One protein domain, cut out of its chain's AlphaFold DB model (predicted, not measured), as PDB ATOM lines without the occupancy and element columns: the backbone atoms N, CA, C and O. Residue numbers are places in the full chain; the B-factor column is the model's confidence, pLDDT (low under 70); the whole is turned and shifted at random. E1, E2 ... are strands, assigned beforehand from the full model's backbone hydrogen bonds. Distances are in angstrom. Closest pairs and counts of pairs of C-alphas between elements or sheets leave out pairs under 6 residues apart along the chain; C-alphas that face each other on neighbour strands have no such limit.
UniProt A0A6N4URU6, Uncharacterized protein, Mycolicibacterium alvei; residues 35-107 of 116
ATOM      1  N   ASN A  35     233.658 208.104 192.953       93.12
ATOM      2  CA  ASN A  35     232.232 208.024 192.605       93.12
ATOM      3  C   ASN A  35     231.429 209.103 193.338       93.12
ATOM      4  O   ASN A  35     230.502 209.671 192.763       93.12
ATOM      5  N   ALA A  36     231.830 209.423 194.571       93.88
ATOM      6  CA  ALA A  36     231.289 210.528 195.355       93.88
ATOM      7  C   ALA A  36     231.936 211.893 195.031       93.88
ATOM      8  O   ALA A  36     231.527 212.910 195.586       93.88
ATOM      9  N   GLY A  37     232.944 211.939 194.148       92.88
ATOM     10  CA  GLY A  37     233.728 213.151 193.880       92.88
ATOM     11  C   GLY A  37     234.633 213.567 195.047       92.88
ATOM     12  O   GLY A  37     235.030 214.727 195.136       92.88
ATOM     13  N   TRP A  38     234.945 212.635 195.947       94.31
ATOM     14  CA  TRP A  38     235.760 212.851 197.135       94.31
ATOM     15  C   TRP A  38     237.218 212.455 196.877       94.31
ATOM     16  O   TRP A  38     237.594 211.289 197.007       94.31
ATOM     17  N   CYS A  39     238.036 213.446 196.512       95.94
ATOM     18  CA  CYS A  39     239.472 213.296 196.254       95.94
ATOM     19  C   CYS A  39     240.277 214.269 197.134       95.94
ATOM     20  O   CYS A  39     240.725 215.306 196.645       95.94
ATOM     21  N   PRO A  40     240.436 213.986 198.434       95.75
ATOM     22  CA  PRO A  40     241.092 214.891 199.388       95.75
ATOM     23  C   PRO A  40     242.576 215.150 199.072       95.75
ATOM     24  O   PRO A  40     243.058 216.264 199.259       95.75
ATOM     25  N   GLY A  41     243.287 214.174 198.499       94.38
ATOM     26  CA  GLY A  41     244.634 214.355 197.937       94.38
ATOM     27  C   GLY A  41     244.651 214.967 196.528       94.38
ATOM     28  O   GLY A  41     245.718 215.161 195.946       94.38
ATOM     29  N   GLY A  42     243.474 215.260 195.970       94.38
ATOM     30  CA  GLY A  42     243.267 215.860 194.658       94.38
ATOM     31  C   GLY A  42     242.951 214.867 193.535       94.38
ATOM     32  O   GLY A  42     243.233 213.669 193.601       94.38
ATOM     33  N   ASP A  43     242.368 215.400 192.459       93.56
ATOM     34  CA  ASP A  43     242.266 214.725 191.165       93.56
ATOM     35  C   ASP A  43     243.615 214.811 190.443       93.56
ATOM     36  O   ASP A  43     244.054 215.883 190.011       93.56
ATOM     37  N   TYR A  44     244.267 213.668 190.271       94.25
ATOM     38  CA  TYR A  44     245.558 213.578 189.611       94.25
ATOM     39  C   TYR A  44     245.430 213.021 188.197       94.25
ATOM     40  O   TYR A  44     244.669 212.088 187.936       94.25
ATOM     41  N   ARG A  45     246.207 213.577 187.266       90.81
ATOM     42  CA  ARG A  45     246.254 213.116 185.879       90.81
ATOM     43  C   ARG A  45     247.701 212.931 185.449       90.81
ATOM     44  O   ARG A  45     248.463 213.895 185.366       90.81
ATOM     45  N   GLU A  46     248.066 211.683 185.190       85.56
ATOM     46  CA  GLU A  46     249.412 211.304 184.783       85.56
ATOM     47  C   GLU A  46     249.765 211.934 183.440       85.56
ATOM     48  O   GLU A  46     248.999 211.869 182.477       85.56
ATOM     49  N   LYS A  47     250.957 212.524 183.363       77.62
ATOM     50  CA  LYS A  47     251.439 213.178 182.140       77.62
ATOM     51  C   LYS A  47     252.245 212.239 181.240       77.62
ATOM     52  O   LYS A  47     252.332 212.483 180.044       77.62
ATOM     53  N   LEU A  48     252.821 211.180 181.815       70.69
ATOM     54  CA  LEU A  48     253.786 210.304 181.143       70.69
ATOM     55  C   LEU A  48     253.152 209.004 180.612       70.69
ATOM     56  O   LEU A  48     253.498 208.558 179.524       70.69
ATOM     57  N   SER A  49     252.193 208.418 181.339       62.72
ATOM     58  CA  SER A  49     251.697 207.047 181.105       62.72
ATOM     59  C   SER A  49     250.309 206.996 180.444       62.72
ATOM     60  O   SER A  49     249.380 206.344 180.920       62.72
ATOM     61  N   GLY A  50     250.123 207.737 179.348       63.19
ATOM     62  CA  GLY A  50     248.873 207.687 178.573       63.19
ATOM     63  C   GLY A  50     247.662 208.364 179.232       63.19
ATOM     64  O   GLY A  50     246.530 208.114 178.825       63.19
ATOM     65  N   GLY A  51     247.877 209.243 180.218       70.62
ATOM     66  CA  GLY A  51     246.817 210.110 180.745       70.62
ATOM     67  C   GLY A  51     245.955 209.509 181.855       70.62
ATOM     68  O   GLY A  51     244.819 209.957 182.023       70.62
ATOM     69  N   GLY A  52     246.457 208.511 182.592       84.06
ATOM     70  CA  GLY A  52     245.742 207.899 183.714       84.06
ATOM     71  C   GLY A  52     245.198 208.949 184.689       84.06
ATOM     72  O   GLY A  52     245.941 209.811 185.155       84.06
ATOM     73  N   ARG A  53     243.892 208.898 184.972       92.06
ATOM     74  CA  ARG A  53     243.240 209.754 185.972       92.06
ATOM     75  C   ARG A  53     243.096 208.982 187.279       92.06
ATOM     76  O   ARG A  53     242.726 207.809 187.264       92.06
ATOM     77  N   TYR A  54     243.358 209.657 188.386       94.81
ATOM     78  CA  TYR A  54     243.298 209.108 189.729       94.81
ATOM     79  C   TYR A  54     242.582 210.081 190.662       94.81
ATOM     80  O   TYR A  54     242.749 211.293 190.547       94.81
ATOM     81  N   CYS A  55     241.817 209.531 191.592       96.19
ATOM     82  CA  CYS A  55     241.300 210.227 192.758       96.19
ATOM     83  C   CYS A  55     242.187 209.836 193.939       96.19
ATOM     84  O   CYS A  55     242.308 208.643 194.246       96.19
ATOM     85  N   LEU A  56     242.878 210.809 194.532       97.00
ATOM     86  CA  LEU A  56     243.864 210.555 195.578       97.00
ATOM     87  C   LEU A  56     243.274 210.798 196.967       97.00
ATOM     88  O   LEU A  56     242.549 211.771 197.184       97.00
ATOM     89  N   GLY A  57     243.615 209.914 197.900       96.88
ATOM     90  CA  GLY A  57     243.479 210.148 199.332       96.88
ATOM     91  C   GLY A  57     244.539 211.128 199.835       96.88
ATOM     92  O   GLY A  57     245.560 211.344 199.177       96.88
ATOM     93  N   GLU A  58     244.314 211.705 201.008       96.88
ATOM     94  CA  GLU A  58     245.324 212.479 201.720       96.88
ATOM     95  C   GLU A  58     246.557 211.596 201.988       96.88
ATOM     96  O   GLU A  58     246.409 210.438 202.402       96.88
ATOM     97  N   PRO A  59     247.780 212.086 201.728       95.69
ATOM     98  CA  PRO A  59     248.979 211.305 201.975       95.69
ATOM     99  C   PRO A  59     249.221 211.087 203.469       95.69
ATOM    100  O   PRO A  59     249.043 211.978 204.296       95.69
ATOM    101  N   PHE A  60     249.693 209.892 203.806       94.62
ATOM    102  CA  PHE A  60     250.243 209.580 205.116       94.62
ATOM    103  C   PHE A  60     251.580 210.306 205.330       94.62
ATOM    104  O   PHE A  60     252.198 210.827 204.400       94.62
ATOM    105  N   SER A  61     252.080 210.299 206.568       93.25
ATOM    106  CA  SER A  61     253.339 210.962 206.948       93.25
ATOM    107  C   SER A  61     254.572 210.454 206.191       93.25
ATOM    108  O   SER A  61     255.553 211.182 206.044       93.25
ATOM    109  N   ASN A  62     254.526 209.222 205.687       89.25
ATOM    110  CA  ASN A  62     255.564 208.623 204.850       89.25
ATOM    111  C   ASN A  62     255.400 208.936 203.345       89.25
ATOM    112  O   ASN A  62     256.190 208.456 202.533       89.25
ATOM    113  N   GLY A  63     254.385 209.719 202.967       92.12
ATOM    114  CA  GLY A  63     254.090 210.121 201.592       92.12
ATOM    115  C   GLY A  63     253.311 209.094 200.762       92.12
ATOM    116  O   GLY A  63     253.006 209.378 199.602       92.12
ATOM    117  N   ALA A  64     252.982 207.922 201.312       95.00
ATOM    118  CA  ALA A  64     252.072 206.983 200.663       95.00
ATOM    119  C   ALA A  64     250.624 207.484 200.746       95.00
ATOM    120  O   ALA A  64     250.281 208.272 201.621       95.00
ATOM    121  N   PHE A  65     249.760 207.021 199.851       96.44
ATOM    122  CA  PHE A  65     248.340 207.373 199.818       96.44
ATOM    123  C   PHE A  65     247.533 206.262 199.151       96.44
ATOM    124  O   PHE A  65     248.063 205.488 198.350       96.44
ATOM    125  N   TYR A  66     246.231 206.205 199.423       96.75
ATOM    126  CA  TYR A  66     245.328 205.406 198.601       96.75
ATOM    127  C   TYR A  66     244.974 206.156 197.319       96.75
ATOM    128  O   TYR A  66     244.684 207.351 197.337       96.75
ATOM    129  N   ALA A  67     244.981 205.448 196.196       96.12
ATOM    130  CA  ALA A  67     244.622 205.985 194.893       96.12
ATOM    131  C   ALA A  67     243.532 205.126 194.256       96.12
ATOM    132  O   ALA A  67     243.703 203.919 194.074       96.12
ATOM    133  N   GLN A  68     242.425 205.756 193.879       96.00
ATOM    134  CA  GLN A  68     241.395 205.124 193.065       96.00
ATOM    135  C   GLN A  68     241.603 205.522 191.607       96.00
ATOM    136  O   GLN A  68     241.696 206.705 191.279       96.00
ATOM    137  N   ARG A  69     241.706 204.539 190.715       94.25
ATOM    138  CA  ARG A  69     241.988 204.786 189.296       94.25
ATOM    139  C   ARG A  69     240.696 204.960 188.503       94.25
ATOM    140  O   ARG A  69     239.741 204.215 188.694       94.25
ATOM    141  N   TRP A  70     240.696 205.890 187.555       92.12
ATOM    142  CA  TRP A  70     239.682 205.962 186.510       92.12
ATOM    143  C   TRP A  70     240.004 204.934 185.421       92.12
ATOM    144  O   TRP A  70     241.032 205.016 184.740       92.12
ATOM    145  N   GLY A  71     239.134 203.940 185.292       87.75
ATOM    146  CA  GLY A  71     239.169 202.931 184.248       87.75
ATOM    147  C   GLY A  71     238.405 203.359 182.998       87.75
ATOM    148  O   GLY A  71     237.665 204.344 182.973       87.75
ATOM    149  N   HIS A  72     238.575 202.567 181.947       83.62
ATOM    150  CA  HIS A  72     237.762 202.637 180.739       83.62
ATOM    151  C   HIS A  72     236.924 201.373 180.661       83.62
ATOM    152  O   HIS A  72     237.387 200.302 181.066       83.62
ATOM    153  N   SER A  73     235.703 201.478 180.142       78.38
ATOM    154  CA  SER A  73     234.899 200.287 179.903       78.38
ATOM    155  C   SER A  73     235.635 199.298 178.989       78.38
ATOM    156  O   SER A  73     236.367 199.730 178.096       78.38
ATOM    157  N   PRO A  74     235.366 197.987 179.112       78.12
ATOM    158  CA  PRO A  74     235.884 196.985 178.177       78.12
ATOM    159  C   PRO A  74     235.458 197.234 176.720       78.12
ATOM    160  O   PRO A  74     236.102 196.760 175.791       78.12
ATOM    161  N   SER A  75     234.357 197.967 176.517       82.44
ATOM    162  CA  SER A  75     233.918 198.419 175.200       82.44
ATOM    163  C   SER A  75     234.714 199.654 174.759       82.44
ATOM    164  O   SER A  75     234.845 200.592 175.546       82.44
ATOM    165  N   PRO A  76     235.172 199.736 173.498       77.94
ATOM    166  CA  PRO A  76     235.900 200.905 172.994       77.94
ATOM    167  C   PRO A  76     235.066 202.199 172.963       77.94
ATOM    168  O   PRO A  76     235.632 203.278 172.815       77.94
ATOM    169  N   PHE A  77     233.739 202.107 173.107       84.25
ATOM    170  CA  PHE A  77     232.819 203.252 173.103       84.25
ATOM    171  C   PHE A  77     232.038 203.424 174.410       84.25
ATOM    172  O   PHE A  77     231.156 204.279 174.486       84.25
ATOM    173  N   GLY A  78     232.286 202.588 175.418       80.94
ATOM    174  CA  GLY A  78     231.571 202.713 176.683       80.94
ATOM    175  C   GLY A  78     232.152 203.824 177.569       80.94
ATOM    176  O   GLY A  78     233.256 204.323 177.329       80.94
ATOM    177  N   PRO A  79     231.394 204.247 178.592       85.69
ATOM    178  CA  PRO A  79     231.831 205.299 179.497       85.69
ATOM    179  C   PRO A  79     233.023 204.841 180.349       85.69
ATOM    180  O   PRO A  79     233.179 203.662 180.668       85.69
ATOM    181  N   GLY A  80     233.865 205.793 180.749       88.06
ATOM    182  CA  GLY A  80     234.826 205.554 181.823       88.06
ATOM    183  C   GLY A  80     234.120 205.390 183.171       88.06
ATOM    184  O   GLY A  80     232.972 205.809 183.331       88.06
ATOM    185  N   TYR A  81     234.804 204.783 184.133       91.25
ATOM    186  CA  TYR A  81     234.272 204.565 185.478       91.25
ATOM    187  C   TYR A  81     235.398 204.581 186.510       91.25
ATOM    188  O   TYR A  81     236.555 204.309 186.182       91.25
ATOM    189  N   TRP A  82     235.078 204.881 187.766       93.06
ATOM    190  CA  TRP A  82     236.031 204.685 188.854       93.06
ATOM    191  C   TRP A  82     236.128 203.209 189.194       93.06
ATOM    192  O   TRP A  82     235.121 202.548 189.437       93.06
ATOM    193  N   MET A  83     237.351 202.693 189.214       91.75
ATOM    194  CA  MET A  83     237.610 201.338 189.676       91.75
ATOM    195  C   MET A  83     237.176 201.217 191.136       91.75
ATOM    196  O   MET A  83     237.423 202.119 191.928       91.75
ATOM    197  N   ASP A  84     236.561 200.095 191.490       91.00
ATOM    198  CA  ASP A  84     236.137 199.798 192.861       91.00
ATOM    199  C   ASP A  84     237.319 199.882 193.847       91.00
ATOM    200  O   ASP A  84     237.271 200.580 194.855       91.00
ATOM    201  N   GLY A  85     238.451 199.286 193.459       92.81
ATOM    202  CA  GLY A  85     239.653 199.233 194.282       92.81
ATOM    203  C   GLY A  85     240.390 200.571 194.442       92.81
ATOM    204  O   GLY A  85     240.723 201.233 193.453       92.81
ATOM    205  N   LYS A  86     240.754 200.899 195.687       94.81
ATOM    206  CA  LYS A  86     241.692 201.973 196.054       94.81
ATOM    207  C   LYS A  86     243.026 201.345 196.454       94.81
ATOM    208  O   LYS A  86     243.117 200.674 197.480       94.81
ATOM    209  N   SER A  87     244.063 201.519 195.641       94.75
ATOM    210  CA  SER A  87     245.375 200.906 195.873       94.75
ATOM    211  C   SER A  87     246.282 201.810 196.698       94.75
ATOM    212  O   SER A  87     246.412 202.989 196.379       94.75
ATOM    213  N   CYS A  88     246.968 201.254 197.692       95.56
ATOM    214  CA  CYS A  88     248.057 201.931 198.381       95.56
ATOM    215  C   CYS A  88     249.200 202.184 197.393       95.56
ATOM    216  O   CYS A  88     249.638 201.274 196.684       95.56
ATOM    217  N   SER A  89     249.625 203.432 197.271       94.81
ATOM    218  CA  SER A  89     250.528 203.901 196.224       94.81
ATOM    219  C   SER A  89     251.427 205.021 196.733       94.81
ATOM    220  O   SER A  89     251.188 205.610 197.784       94.81
ATOM    221  N   VAL A  90     252.469 205.316 195.967       93.69
ATOM    222  CA  VAL A  90     253.340 206.482 196.140       93.69
ATOM    223  C   VAL A  90     253.468 207.225 194.819       93.69
ATOM    224  O   VAL A  90     253.242 206.665 193.741       93.69
ATOM    225  N   MET A  91     253.865 208.492 194.895       91.00
ATOM    226  CA  MET A  91     254.237 209.256 193.713       91.00
ATOM    227  C   MET A  91     255.721 209.048 193.412       91.00
ATOM    228  O   MET A  91     256.581 209.422 194.207       91.00
ATOM    229  N   VAL A  92     256.020 208.478 192.249       88.69
ATOM    230  CA  VAL A  92     257.390 208.239 191.780       88.69
ATOM    231  C   VAL A  92     257.529 208.894 190.417       88.69
ATOM    232  O   VAL A  92     256.789 208.561 189.495       88.69
ATOM    233  N   GLU A  93     258.423 209.879 190.316       87.00
ATOM    234  CA  GLU A  93     258.709 210.623 189.076       87.00
ATOM    235  C   GLU A  93     257.454 211.176 188.361       87.00
ATOM    236  O   GLU A  93     257.402 211.279 187.139       87.00
ATOM    237  N   GLY A  94     256.417 211.551 189.121       86.62
ATOM    238  CA  GLY A  94     255.156 212.039 188.548       86.62
ATOM    239  C   GLY A  94     254.275 210.936 187.946       86.62
ATOM    240  O   GLY A  94     253.508 211.186 187.017       86.62
ATOM    241  N   THR A  95     254.382 209.718 188.468       88.56
ATOM    242  CA  THR A  95     253.468 208.601 188.200       88.56
ATOM    243  C   THR A  95     252.994 207.986 189.511       88.56
ATOM    244  O   THR A  95     253.740 207.956 190.495       88.56
ATOM    245  N   VAL A  96     251.749 207.510 189.532       90.44
ATOM    246  CA  VAL A  96     251.179 206.812 190.689       90.44
ATOM    247  C   VAL A  96     251.599 205.350 190.605       90.44
ATOM    248  O   VAL A  96     251.205 204.629 189.688       90.44
ATOM    249  N   GLN A  97     252.410 204.903 191.560       88.56
ATOM    250  CA  GLN A  97     252.952 203.549 191.571       88.56
ATOM    251  C   GLN A  97     252.518 202.791 192.826       88.56
ATOM    252  O   GLN A  97     252.716 203.247 193.948       88.56
ATOM    253  N   GLY A  98     251.972 201.587 192.630       83.81
ATOM    254  CA  GLY A  98     251.648 200.641 193.709       83.81
ATOM    255  C   GLY A  98     252.861 199.875 194.258       83.81
ATOM    256  O   GLY A  98     252.703 198.935 195.033       83.81
ATOM    257  N   GLY A  99     254.069 200.241 193.831       77.75
ATOM    258  CA  GLY A  99     255.345 199.691 194.281       77.75
ATOM    259  C   GLY A  99     256.374 200.811 194.381       77.75
ATOM    260  O   GLY A  99     256.243 201.825 193.697       77.75
ATOM    261  N   ILE A 100     257.382 200.639 195.233       76.25
ATOM    262  CA  ILE A 100     258.520 201.565 195.298       76.25
ATOM    263  C   ILE A 100     259.684 201.041 194.443       76.25
ATOM    264  O   ILE A 100     259.792 199.825 194.224       76.25
ATOM    265  N   PRO A 101     260.581 201.928 193.972       70.12
ATOM    266  CA  PRO A 101     261.815 201.518 193.313       70.12
ATOM    267  C   PRO A 101     262.558 200.463 194.146       70.12
ATOM    268  O   PRO A 101     262.552 200.519 195.375       70.12
ATOM    269  N   TYR A 102     263.193 199.499 193.476       70.62
ATOM    270  CA  TYR A 102     263.921 198.377 194.098       70.62
ATOM    271  C   TYR A 102     263.056 197.314 194.804       70.62
ATOM    272  O   TYR A 102     263.584 196.487 195.545       70.62
ATOM    273  N   GLY A 103     261.750 197.264 194.519       71.31
ATOM    274  CA  GLY A 103     260.905 196.103 194.834       71.31
ATOM    275  C   GLY A 103     260.235 196.126 196.207       71.31
ATOM    276  O   GLY A 103     259.692 195.110 196.639       71.31
ATOM    277  N   GLY A 104     260.245 197.265 196.894       78.56
ATOM    278  CA  GLY A 104     259.444 197.431 198.101       78.56
ATOM    279  C   GLY A 104     257.979 197.759 197.802       78.56
ATOM    280  O   GLY A 104     257.569 197.970 196.656       78.56
ATOM    281  N   VAL A 105     257.187 197.850 198.865       83.25
ATOM    282  CA  VAL A 105     255.742 198.092 198.800       83.25
ATOM    283  C   VAL A 105     255.428 199.366 199.580       83.25
ATOM    284  O   VAL A 105     255.964 199.522 200.678       83.25
ATOM    285  N   PRO A 106     254.593 200.272 199.044       87.38
ATOM    286  CA  PRO A 106     254.141 201.441 199.784       87.38
ATOM    287  C   PRO A 106     253.375 201.021 201.045       87.38
ATOM    288  O   PRO A 106     252.589 200.073 201.021       87.38
ATOM    289  N   ASP A 107     253.626 201.729 202.144       91.06
ATOM    290  CA  ASP A 107     252.984 201.493 203.434       91.06
ATOM    291  C   ASP A 107     251.911 202.553 203.676       91.06
ATOM    292  O   ASP A 107     252.220 203.723 203.866       91.06
TER     293      ASP A 107
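AT A GLANCE: This is residues 35 to 107 of the 116 residues of an uncharacterized protein of Mycolicibacterium alvei (UniProt A0A6N4URU6). One strongly twisted, curled sheet of five strands has the long hairpin E3 and E4 in its middle, E4 sharply bent, and the shorter E1, E2 and E5 at its sides. Under half, 32 of the 73 printed ones, are in named elements, and by these the class is all strand, with no named helix: E1 E2 E3 E4 E5 along the chain and in the same order across the sheet, an antiparallel meander, each strand the antiparallel neighbour of the one before. It is compact, radius of gyration of the C-alphas 12.7 A, spanning 38 by 26 by 19 A.

IN THESE COORDINATES: Find C-alpha 42 at (243.267, 215.860, 194.658), where E1, residues 42 to 45, begins. E2 is 53 to 56, E3 65 to 72 (22.3 A), E4 80 to 92 (24.8 A), and E5 95 to 97, ending at (252.952, 203.549, 191.571).

HOW THE PARTS SIT: Look for N 44 and O 54, 2.8 A, between E1 and E2; N 55 and O 68, 2.8 A, between E2 and E3; N 71 and O 81, 2.8 A, between E3 and E4; N 92 and O 95, 2.9 A, between E4 and E5. E4 bends by 94 degrees at residue 85.

THE WHOLE: The C-alphas of Ser 61 and Phe 77 are farthest apart, 40.3 A. The printed part has no cut and no long link; residues 49 to 50 are under pLDDT 70.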